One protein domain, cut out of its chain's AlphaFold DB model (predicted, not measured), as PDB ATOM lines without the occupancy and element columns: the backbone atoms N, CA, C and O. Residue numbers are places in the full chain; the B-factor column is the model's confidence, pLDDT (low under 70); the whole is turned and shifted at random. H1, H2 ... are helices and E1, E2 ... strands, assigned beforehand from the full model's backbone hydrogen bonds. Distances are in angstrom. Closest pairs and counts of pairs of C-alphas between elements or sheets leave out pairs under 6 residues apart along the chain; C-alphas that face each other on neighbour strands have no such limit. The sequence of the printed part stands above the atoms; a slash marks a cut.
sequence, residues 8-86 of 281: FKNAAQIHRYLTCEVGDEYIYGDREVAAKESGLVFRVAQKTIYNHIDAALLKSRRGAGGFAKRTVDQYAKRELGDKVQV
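What this domain is: This is residues 8 to 86 of the 281 residues of an uncharacterized protein of Desulfovibrio indonesiensis (UniProt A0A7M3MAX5). The hairpin E1 E2 packs through E1 on one side of H1, the innermost helix; H2 packs on the opposite side, and H3 passes nearly crosswise close to H1. The printed part has 79 residues, with three named helices and two antiparallel strands, in order H1 E1 E2 H2 H3. The class is mixed, with under half of the residues in named elements. It is compact, radius of gyration of the C-alphas 11.7 A, spanning 33 by 28 by 19 A.

How they stand to each other: E1, residues 25 to 28, and E2, residues 32 to 35, form a hairpin; N 26 and O 34 are within hydrogen-bond range at 2.9 A. The closest C-alphas of H1, residues 11 to 19, and E1 are Tyr 17 and Tyr 26, 5.5 A. H1 touches H2, residues 46 to 54, closest at the C-alphas of His 15 and Gln 46, 5.5 A, at a steep tilt of 55 degrees. H3, residues 69 to 79, is close to H1 but not clearly touching: the closest C-alphas, Ile 14 and Val 72, are 7.3 A apart. In H1, H2 and H3 every O i to N i+4 pair is within hydrogen-bond range.

Where its parts are: H1 begins at C-alpha 11 (61.550, -2.287, 67.448); H3, 15.2 A long, ends at C-alpha 79 (64.639, -10.386, 79.612).

The domain as a whole: The printed part has no cut. H2 to H3 is a long link. Residues 38, 62 to 64 and 82 to 86 have pLDDT under 70.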
ATOM      1  N   PHE A   8      52.692  -4.545  67.522       90.31
ATOM      2  CA  PHE A   8      53.774  -3.625  67.192       90.31
ATOM      3  C   PHE A   8      54.513  -4.101  65.946       90.31
ATOM      4  O   PHE A   8      54.899  -5.260  65.850       90.31
ATOM      5  N   LYS A   9      54.740  -3.217  64.987       88.19
ATOM      6  CA  LYS A   9      55.351  -3.506  63.690       88.19
ATOM      7  C   LYS A   9      56.871  -3.614  63.752       88.19
ATOM      8  O   LYS A   9      57.458  -4.390  63.007       88.19
ATOM      9  N   ASN A  10      57.514  -2.826  64.613       88.81
ATOM     10  CA  ASN A  10      58.968  -2.700  64.648       88.81
ATOM     11  C   ASN A  10      59.508  -2.453  66.066       88.81
ATOM     12  O   ASN A  10      58.760  -2.180  67.007       88.81
ATOM     13  N   ALA A  11      60.836  -2.522  66.194       88.38
ATOM     14  CA  ALA A  11      61.550  -2.287  67.448       88.38
ATOM     15  C   ALA A  11      61.263  -0.903  68.056       88.38
ATOM     16  O   ALA A  11      61.225  -0.775  69.274       88.38
ATOM     17  N   ALA A  12      61.023   0.123  67.232       88.69
ATOM     18  CA  ALA A  12      60.739   1.479  67.701       88.69
ATOM     19  C   ALA A  12      59.385   1.573  68.423       88.69
ATOM     20  O   ALA A  12      59.284   2.205  69.471       88.69
ATOM     21  N   GLN A  13      58.353   0.910  67.895       90.81
ATOM     22  CA  GLN A  13      57.036   0.852  68.535       90.81
ATOM     23  C   GLN A  13      57.086   0.070  69.855       90.81
ATOM     24  O   GLN A  13      56.533   0.522  70.855       90.81
ATOM     25  N   ILE A  14      57.818  -1.049  69.887       89.62
ATOM     26  CA  ILE A  14      58.050  -1.819  71.119       89.62
ATOM     27  C   ILE A  14      58.799  -0.974  72.150       89.62
ATOM     28  O   ILE A  14      58.386  -0.902  73.304       89.62
ATOM     29  N   HIS A  15      59.874  -0.305  71.731       91.88
ATOM     30  CA  HIS A  15      60.654   0.581  72.585       91.88
ATOM     31  C   HIS A  15      59.773   1.655  73.211       91.88
ATOM     32  O   HIS A  15      59.775   1.818  74.429       91.88
ATOM     33  N   ARG A  16      58.960   2.334  72.395       89.00
ATOM     34  CA  ARG A  16      58.066   3.390  72.869       89.00
ATOM     35  C   ARG A  16      57.045   2.865  73.876       89.00
ATOM     36  O   ARG A  16      56.853   3.498  74.899       89.00
ATOM     37  N   TYR A  17      56.464   1.691  73.645       90.50
ATOM     38  CA  TYR A  17      55.543   1.059  74.598       90.50
ATOM     39  C   TYR A  17      56.210   0.672  75.938       90.50
ATOM     40  O   TYR A  17      55.631   0.844  77.015       90.50
ATOM     41  N   LEU A  18      57.442   0.155  75.891       88.50
ATOM     42  CA  LEU A  18      58.173  -0.266  77.091       88.50
ATOM     43  C   LEU A  18      58.709   0.914  77.912       88.50
ATOM     44  O   LEU A  18      58.807   0.798  79.133       88.50
ATOM     45  N   THR A  19      59.025   2.030  77.256       87.62
ATOM     46  CA  THR A  19      59.628   3.223  77.876       87.62
ATOM     47  C   THR A  19      58.627   4.323  78.231       87.62
ATOM     48  O   THR A  19      58.967   5.173  79.045       87.62
ATOM     49  N   CYS A  20      57.411   4.328  77.668       85.56
ATOM     50  CA  CYS A  20      56.402   5.335  78.008       85.56
ATOM     51  C   CYS A  20      55.821   5.117  79.415       85.56
ATOM     52  O   CYS A  20      55.666   3.966  79.861       85.56
ATOM     53  N   GLU A  21      55.486   6.215  80.096       85.19
ATOM     54  CA  GLU A  21      54.910   6.190  81.441       85.19
ATOM     55  C   GLU A  21      53.429   5.789  81.418       85.19
ATOM     56  O   GLU A  21      52.787   5.707  80.367       85.19
ATOM     57  N   VAL A  22      52.876   5.459  82.587       82.06
ATOM     58  CA  VAL A  22      51.439   5.190  82.713       82.06
ATOM     59  C   VAL A  22      50.691   6.509  82.512       82.06
ATOM     60  O   VAL A  22      50.960   7.483  83.206       82.06
ATOM     61  N   GLY A  23      49.752   6.529  81.568       74.81
ATOM     62  CA  GLY A  23      49.062   7.739  81.114       74.81
ATOM     63  C   GLY A  23      49.596   8.306  79.796       74.81
ATOM     64  O   GLY A  23      48.852   9.011  79.119       74.81
ATOM     65  N   ASP A  24      50.811   7.934  79.382       83.56
ATOM     66  CA  ASP A  24      51.383   8.383  78.111       83.56
ATOM     67  C   ASP A  24      50.866   7.581  76.914       83.56
ATOM     68  O   ASP A  24      50.515   6.397  76.998       83.56
ATOM     69  N   GLU A  25      50.893   8.237  75.758       86.88
ATOM     70  CA  GLU A  25      50.508   7.667  74.477       86.88
ATOM     71  C   GLU A  25      51.663   6.931  73.777       86.88
ATOM     72  O   GLU A  25      52.763   7.460  73.558       86.88
ATOM     73  N   TYR A  26      51.383   5.708  73.324       87.38
ATOM     74  CA  TYR A  26      52.281   4.913  72.492       87.38
ATOM     75  C   TYR A  26      51.645   4.561  71.148       87.38
ATOM     76  O   TYR A  26      50.427   4.468  71.003       87.38
ATOM     77  N   ILE A  27      52.508   4.342  70.153       87.12
ATOM     78  CA  ILE A  27      52.109   4.035  68.778       87.12
ATOM     79  C   ILE A  27      52.135   2.521  68.558       87.12
ATOM     80  O   ILE A  27      53.135   1.868  68.872       87.12
ATOM     81  N   TYR A  28      51.080   1.975  67.962       86.31
ATOM     82  CA  TYR A  28      50.967   0.567  67.587       86.31
ATOM     83  C   TYR A  28      50.406   0.411  66.158       86.31
ATOM     84  O   TYR A  28      50.001   1.385  65.519       86.31
ATOM     85  N   GLY A  29      50.461  -0.807  65.614       83.56
ATOM     86  CA  GLY A  29      49.982  -1.135  64.269       83.56
ATOM     87  C   GLY A  29      50.530  -0.213  63.172       83.56
ATOM     88  O   GLY A  29      51.725   0.106  63.141       83.56
ATOM     89  N   ASP A  30      49.640   0.255  62.295       84.00
ATOM     90  CA  ASP A  30      49.941   1.185  61.201       84.00
ATOM     91  C   ASP A  30      49.748   2.661  61.606       84.00
ATOM     92  O   ASP A  30      49.221   3.457  60.834       84.00
ATOM     93  N   ARG A  31      50.267   3.035  62.790       81.12
ATOM     94  CA  ARG A  31      50.244   4.392  63.396       81.12
ATOM     95  C   ARG A  31      49.013   4.723  64.242       81.12
ATOM     96  O   ARG A  31      48.675   5.890  64.408       81.12
ATOM     97  N   GLU A  32      48.378   3.714  64.814       84.69
ATOM     98  CA  GLU A  32      47.343   3.921  65.825       84.69
ATOM     99  C   GLU A  32      47.979   4.318  67.164       84.69
ATOM    100  O   GLU A  32      49.133   3.977  67.433       84.69
ATOM    101  N   VAL A  33      47.240   5.054  67.998       85.50
ATOM    102  CA  VAL A  33      47.721   5.573  69.284       85.50
ATOM    103  C   VAL A  33      46.843   5.045  70.412       85.50
ATOM    104  O   VAL A  33      45.619   5.027  70.294       85.50
ATOM    105  N   ALA A  34      47.468   4.595  71.497       83.69
ATOM    106  CA  ALA A  34      46.782   4.180  72.717       83.69
ATOM    107  C   ALA A  34      47.516   4.719  73.946       83.69
ATOM    108  O   ALA A  34      48.740   4.830  73.943       83.69
ATOM    109  N   ALA A  35      46.766   5.011  75.008       82.56
ATOM    110  CA  ALA A  35      47.332   5.375  76.298       82.56
ATOM    111  C   ALA A  35      47.730   4.120  77.089       82.56
ATOM    112  O   ALA A  35      47.009   3.114  77.106       82.56
ATOM    113  N   LYS A  36      48.874   4.170  77.773       83.12
ATOM    114  CA  LYS A  36      49.308   3.091  78.666       83.12
ATOM    115  C   LYS A  36      48.517   3.152  79.967       83.12
ATOM    116  O   LYS A  36      48.832   3.919  80.865       83.12
ATOM    117  N   GLU A  37      47.482   2.324  80.066       74.50
ATOM    118  CA  GLU A  37      46.590   2.286  81.236       74.50
ATOM    119  C   GLU A  37      47.239   1.651  82.481       74.50
ATOM    120  O   GLU A  37      46.846   1.940  83.604       74.50
ATOM    121  N   SER A  38      48.195   0.735  82.294       68.94
ATOM    122  CA  SER A  38      48.908   0.032  83.371       68.94
ATOM    123  C   SER A  38      50.138  -0.703  82.823       68.94
ATOM    124  O   SER A  38      50.195  -1.029  81.635       68.94
ATOM    125  N   GLY A  39      51.125  -0.981  83.681       70.88
ATOM    126  CA  GLY A  39      52.311  -1.775  83.338       70.88
ATOM    127  C   GLY A  39      53.620  -1.150  83.815       70.88
ATOM    128  O   GLY A  39      53.656   0.001  84.236       70.88
ATOM    129  N   LEU A  40      54.703  -1.924  83.743       75.12
ATOM    130  CA  LEU A  40      56.035  -1.474  84.145       75.12
ATOM    131  C   LEU A  40      56.667  -0.584  83.064       75.12
ATOM    132  O   LEU A  40      56.399  -0.738  81.865       75.12
ATOM    133  N   VAL A  41      57.510   0.349  83.501       82.06
ATOM    134  CA  VAL A  41      58.351   1.182  82.636       82.06
ATOM    135  C   VAL A  41      59.771   0.630  82.693       82.06
ATOM    136  O   VAL A  41      60.322   0.417  83.774       82.06
ATOM    137  N   PHE A  42      60.360   0.365  81.533       82.62
ATOM    138  CA  PHE A  42      61.677  -0.256  81.420       82.62
ATOM    139  C   PHE A  42      62.690   0.741  80.865       82.62
ATOM    140  O   PHE A  42      62.427   1.390  79.852       82.62
ATOM    141  N   ARG A  43      63.887   0.809  81.463       81.75
ATOM    142  CA  ARG A  43      65.026   1.536  80.877       81.75
ATOM    143  C   ARG A  43      65.772   0.627  79.915       81.75
ATOM    144  O   ARG A  43      66.697  -0.092  80.287       81.75
ATOM    145  N   VAL A  44      65.360   0.659  78.657       84.00
ATOM    146  CA  VAL A  44      65.964  -0.141  77.592       84.00
ATOM    147  C   VAL A  44      66.195   0.730  76.366       84.00
ATOM    148  O   VAL A  44      65.318   1.489  75.978       84.00
ATOM    149  N   ALA A  45      67.373   0.629  75.750       85.81
ATOM    150  CA  ALA A  45      67.650   1.325  74.501       85.81
ATOM    151  C   ALA A  45      66.973   0.604  73.326       85.81
ATOM    152  O   ALA A  45      66.947  -0.628  73.269       85.81
ATOM    153  N   GLN A  46      66.504   1.352  72.326       87.19
ATOM    154  CA  GLN A  46      65.900   0.776  71.116       87.19
ATOM    155  C   GLN A  46      66.821  -0.244  70.419       87.19
ATOM    156  O   GLN A  46      66.349  -1.277  69.945       87.19
ATOM    157  N   LYS A  47      68.140   0.006  70.410       87.88
ATOM    158  CA  LYS A  47      69.150  -0.915  69.858       87.88
ATOM    159  C   LYS A  47      69.150  -2.277  70.564       87.88
ATOM    160  O   LYS A  47      69.318  -3.299  69.915       87.88
ATOM    161  N   THR A  48      68.906  -2.313  71.874       86.62
ATOM    162  CA  THR A  48      68.804  -3.568  72.636       86.62
ATOM    163  C   THR A  48      67.603  -4.393  72.179       86.62
ATOM    164  O   THR A  48      67.727  -5.595  71.974       86.62
ATOM    165  N   ILE A  49      66.455  -3.750  71.950       87.31
ATOM    166  CA  ILE A  49      65.249  -4.426  71.450       87.31
ATOM    167  C   ILE A  49      65.481  -4.969  70.039       87.31
ATOM    168  O   ILE A  49      65.092  -6.098  69.754       87.31
ATOM    169  N   TYR A  50      66.143  -4.192  69.179       88.62
ATOM    170  CA  TYR A  50      66.528  -4.633  67.840       88.62
ATOM    171  C   TYR A  50      67.401  -5.897  67.894       88.62
ATOM    172  O   TYR A  50      67.025  -6.922  67.334       88.62
ATOM    173  N   ASN A  51      68.476  -5.877  68.688       86.94
ATOM    174  CA  ASN A  51      69.351  -7.037  68.864       86.94
ATOM    175  C   ASN A  51      68.598  -8.265  69.417       86.94
ATOM    176  O   ASN A  51      68.897  -9.394  69.041       86.94
ATOM    177  N   HIS A  52      67.616  -8.074  70.307       88.12
ATOM    178  CA  HIS A  52      66.834  -9.178  70.883       88.12
ATOM    179  C   HIS A  52      65.788  -9.744  69.905       88.12
ATOM    180  O   HIS A  52      65.389 -10.904  70.039       88.12
ATOM    181  N   ILE A  53      65.345  -8.950  68.926       86.62
ATOM    182  CA  ILE A  53      64.534  -9.431  67.800       86.62
ATOM    183  C   ILE A  53      65.402 -10.284  66.871       86.62
ATOM    184  O   ILE A  53      65.002 -11.401  66.545       86.62
ATOM    185  N   ASP A  54      66.599  -9.806  66.520       85.44
ATOM    186  CA  ASP A  54      67.541 -10.533  65.656       85.44
ATOM    187  C   ASP A  54      68.009 -11.848  66.297       85.44
ATOM    188  O   ASP A  54      68.078 -12.882  65.636       85.44
ATOM    189  N   ALA A  55      68.230 -11.846  67.614       84.81
ATOM    190  CA  ALA A  55      68.551 -13.040  68.397       84.81
ATOM    191  C   ALA A  55      67.342 -13.974  68.645       84.81
ATOM    192  O   ALA A  55      67.455 -14.947  69.391       84.81
ATOM    193  N   ALA A  56      66.173 -13.685  68.062       82.12
ATOM    194  CA  ALA A  56      64.933 -14.457  68.193       82.12
ATOM    195  C   ALA A  56      64.408 -14.645  69.639       82.12
ATOM    196  O   ALA A  56      63.582 -15.533  69.894       82.12
ATOM    197  N   LEU A  57      64.823 -13.784  70.577       83.00
ATOM    198  CA  LEU A  57      64.325 -13.757  71.962       83.00
ATOM    199  C   LEU A  57      62.898 -13.195  72.039       83.00
ATOM    200  O   LEU A  57      62.106 -13.598  72.903       83.00
ATOM    201  N   LEU A  58      62.552 -12.308  71.102       83.81
ATOM    202  CA  LEU A  58      61.203 -11.805  70.873       83.81
ATOM    203  C   LEU A  58      60.672 -12.348  69.537       83.81
ATOM    204  O   LEU A  58      61.155 -11.988  68.468       83.81
ATOM    205  N   LYS A  59      59.659 -13.223  69.587       80.81
ATOM    206  CA  LYS A  59      59.109 -13.888  68.393       80.81
ATOM    207  C   LYS A  59      57.952 -13.096  67.789       80.81
ATOM    208  O   LYS A  59      57.026 -12.697  68.498       80.81
ATOM    209  N   SER A  60      57.984 -12.912  66.473       82.12
ATOM    210  CA  SER A  60      56.916 -12.252  65.725       82.12
ATOM    211  C   SER A  60      55.679 -13.148  65.562       82.12
ATOM    212  O   SER A  60      55.726 -14.375  65.710       82.12
ATOM    213  N   ARG A  61      54.536 -12.527  65.260       78.69
ATOM    214  CA  ARG A  61      53.279 -13.218  64.953       78.69
ATOM    215  C   ARG A  61      53.413 -13.953  63.614       78.69
ATOM    216  O   ARG A  61      53.904 -13.389  62.638       78.69
ATOM    217  N   ARG A  62      52.929 -15.198  63.537       66.06
ATOM    218  CA  ARG A  62      52.918 -15.965  62.278       66.06
ATOM    219  C   ARG A  62      52.065 -15.253  61.215       66.06
ATOM    220  O   ARG A  62      50.918 -14.910  61.485       66.06
ATOM    221  N   GLY A  63      52.628 -15.065  60.019       61.81
ATOM    222  CA  GLY A  63      51.918 -14.675  58.792       61.81
ATOM    223  C   GLY A  63      51.752 -13.174  58.512       61.81
ATOM    224  O   GLY A  63      51.693 -12.812  57.345       61.81
ATOM    225  N   ALA A  64      51.715 -12.299  59.526       60.28
ATOM    226  CA  ALA A  64      51.356 -10.878  59.338       60.28
ATOM    227  C   ALA A  64      52.480  -9.864  59.636       60.28
ATOM    228  O   ALA A  64      52.293  -8.667  59.434       60.28
ATOM    229  N   GLY A  65      53.644 -10.318  60.111       73.62
ATOM    230  CA  GLY A  65      54.680  -9.421  60.631       73.62
ATOM    231  C   GLY A  65      54.264  -8.747  61.951       73.62
ATOM    232  O   GLY A  65      53.087  -8.665  62.295       73.62
ATOM    233  N   GLY A  66      55.245  -8.306  62.737       84.06
ATOM    234  CA  GLY A  66      55.015  -7.624  64.016       84.06
ATOM    235  C   GLY A  66      54.842  -8.531  65.246       84.06
ATOM    236  O   GLY A  66      54.971  -9.752  65.181       84.06
ATOM    237  N   PHE A  67      54.581  -7.911  66.398       89.12
ATOM    238  CA  PHE A  67      54.686  -8.484  67.742       89.12
ATOM    239  C   PHE A  67      53.429  -8.186  68.555       89.12
ATOM    240  O   PHE A  67      53.062  -7.029  68.731       89.12
ATOM    241  N   ALA A  68      52.762  -9.217  69.071       88.44
ATOM    242  CA  ALA A  68      51.581  -9.023  69.909       88.44
ATOM    243  C   ALA A  68      51.961  -8.410  71.266       88.44
ATOM    244  O   ALA A  68      52.992  -8.779  71.837       88.44
ATOM    245  N   LYS A  69      51.096  -7.550  71.820       87.19
ATOM    246  CA  LYS A  69      51.306  -6.916  73.134       87.19
ATOM    247  C   LYS A  69      51.675  -7.921  74.225       87.19
ATOM    248  O   LYS A  69      52.689  -7.766  74.891       87.19
ATOM    249  N   ARG A  70      50.927  -9.024  74.314       84.81
ATOM    250  CA  ARG A  70      51.186 -10.108  75.273       84.81
ATOM    251  C   ARG A  70      52.588 -10.713  75.134       84.81
ATOM    252  O   ARG A  70      53.210 -11.033  76.140       84.81
ATOM    253  N   THR A  71      53.085 -10.873  73.908       86.50
ATOM    254  CA  THR A  71      54.430 -11.406  73.649       86.50
ATOM    255  C   THR A  71      55.503 -10.422  74.101       86.50
ATOM    256  O   THR A  71      56.500 -10.838  74.684       86.50
ATOM    257  N   VAL A  72      55.282  -9.126  73.875       87.94
ATOM    258  CA  VAL A  72      56.177  -8.057  74.334       87.94
ATOM    259  C   VAL A  72      56.185  -7.961  75.860       87.94
ATOM    260  O   VAL A  72      57.261  -7.888  76.442       87.94
ATOM    261  N   ASP A  73      55.026  -8.052  76.512       86.00
ATOM    262  CA  ASP A  73      54.922  -8.046  77.978       86.00
ATOM    263  C   ASP A  73      55.645  -9.254  78.603       86.00
ATOM    264  O   ASP A  73      56.353  -9.117  79.601       86.00
ATOM    265  N   GLN A  74      55.504 -10.446  78.010       85.06
ATOM    266  CA  GLN A  74      56.207 -11.654  78.462       85.06
ATOM    267  C   GLN A  74      57.720 -11.561  78.248       85.06
ATOM    268  O   GLN A  74      58.486 -11.948  79.127       85.06
ATOM    269  N   TYR A  75      58.145 -11.035  77.099       88.06
ATOM    270  CA  TYR A  75      59.549 -10.755  76.817       88.06
ATOM    271  C   TYR A  75      60.134  -9.766  77.826       88.06
ATOM    272  O   TYR A  75      61.183 -10.042  78.399       88.06
ATOM    273  N   ALA A  76      59.445  -8.656  78.093       85.50
ATOM    274  CA  ALA A  76      59.936  -7.629  79.001       85.50
ATOM    275  C   ALA A  76      60.088  -8.164  80.430       85.50
ATOM    276  O   ALA A  76      61.099  -7.914  81.075       85.50
ATOM    277  N   LYS A  77      59.143  -8.989  80.897       82.81
ATOM    278  CA  LYS A  77      59.263  -9.655  82.203       82.81
ATOM    279  C   LYS A  77      60.438 -10.629  82.278       82.81
ATOM    280  O   LYS A  77      61.064 -10.720  83.323       82.81
ATOM    281  N   ARG A  78      60.722 -11.366  81.198       83.81
ATOM    282  CA  ARG A  78      61.767 -12.401  81.182       83.81
ATOM    283  C   ARG A  78      63.173 -11.835  80.984       83.81
ATOM    284  O   ARG A  78      64.096 -12.290  81.636       83.81
ATOM    285  N   GLU A  79      63.328 -10.875  80.074       83.44
ATOM    286  CA  GLU A  79      64.639 -10.386  79.612       83.44
ATOM    287  C   GLU A  79      65.001  -9.001  80.166       83.44
ATOM    288  O   GLU A  79      66.161  -8.597  80.117       83.44
ATOM    289  N   LEU A  80      64.012  -8.230  80.631       81.75
ATOM    290  CA  LEU A  80      64.192  -6.848  81.095       81.75
ATOM    291  C   LEU A  80      63.758  -6.653  82.557       81.75
ATOM    292  O   LEU A  80      63.702  -5.512  83.009       81.75
ATOM    293  N   GLY A  81      63.473  -7.736  83.291       72.25
ATOM    294  CA  GLY A  81      63.020  -7.694  84.688       72.25
ATOM    295  C   GLY A  81      63.947  -6.891  85.606       72.25
ATOM    296  O   GLY A  81      63.470  -6.091  86.404       72.25
ATOM    297  N   ASP A  82      65.260  -6.986  85.394       67.88
ATOM    298  CA  ASP A  82      66.266  -6.266  86.192       67.88
ATOM    299  C   ASP A  82      66.412  -4.781  85.799       67.88
ATOM    300  O   ASP A  82      67.109  -4.016  86.462       67.88
ATOM    301  N   LYS A  83      65.772  -4.347  84.702       64.38
ATOM    302  CA  LYS A  83      65.863  -2.984  84.135       64.38
ATOM    303  C   LYS A  83      64.592  -2.157  84.355       64.38
ATOM    304  O   LYS A  83      64.340  -1.188  83.627       64.38
ATOM    305  N   VAL A  84      63.773  -2.545  85.332       69.00
ATOM    306  CA  VAL A  84      62.546  -1.831  85.705       69.00
ATOM    307  C   VAL A  84      62.906  -0.495  86.353       69.00
ATOM    308  O   VAL A  84      63.634  -0.432  87.340       69.00
ATOM    309  N   GLN A  85      62.363   0.592  85.809       57.91
ATOM    310  CA  GLN A  85      62.377   1.887  86.472       57.91
ATOM    311  C   GLN A  85      61.120   1.961  87.339       57.91
ATOM    312  O   GLN A  85      60.005   2.030  86.825       57.91
ATOM    313  N   VAL A  86      61.294   1.903  88.661       50.22
ATOM    314  CA  VAL A  86      60.190   2.028  89.622       50.22
ATOM    315  C   VAL A  86      59.697   3.476  89.611       50.22
ATOM    316  O   VAL A  86      60.185   4.336  90.339       50.22
TER     317      VAL A  86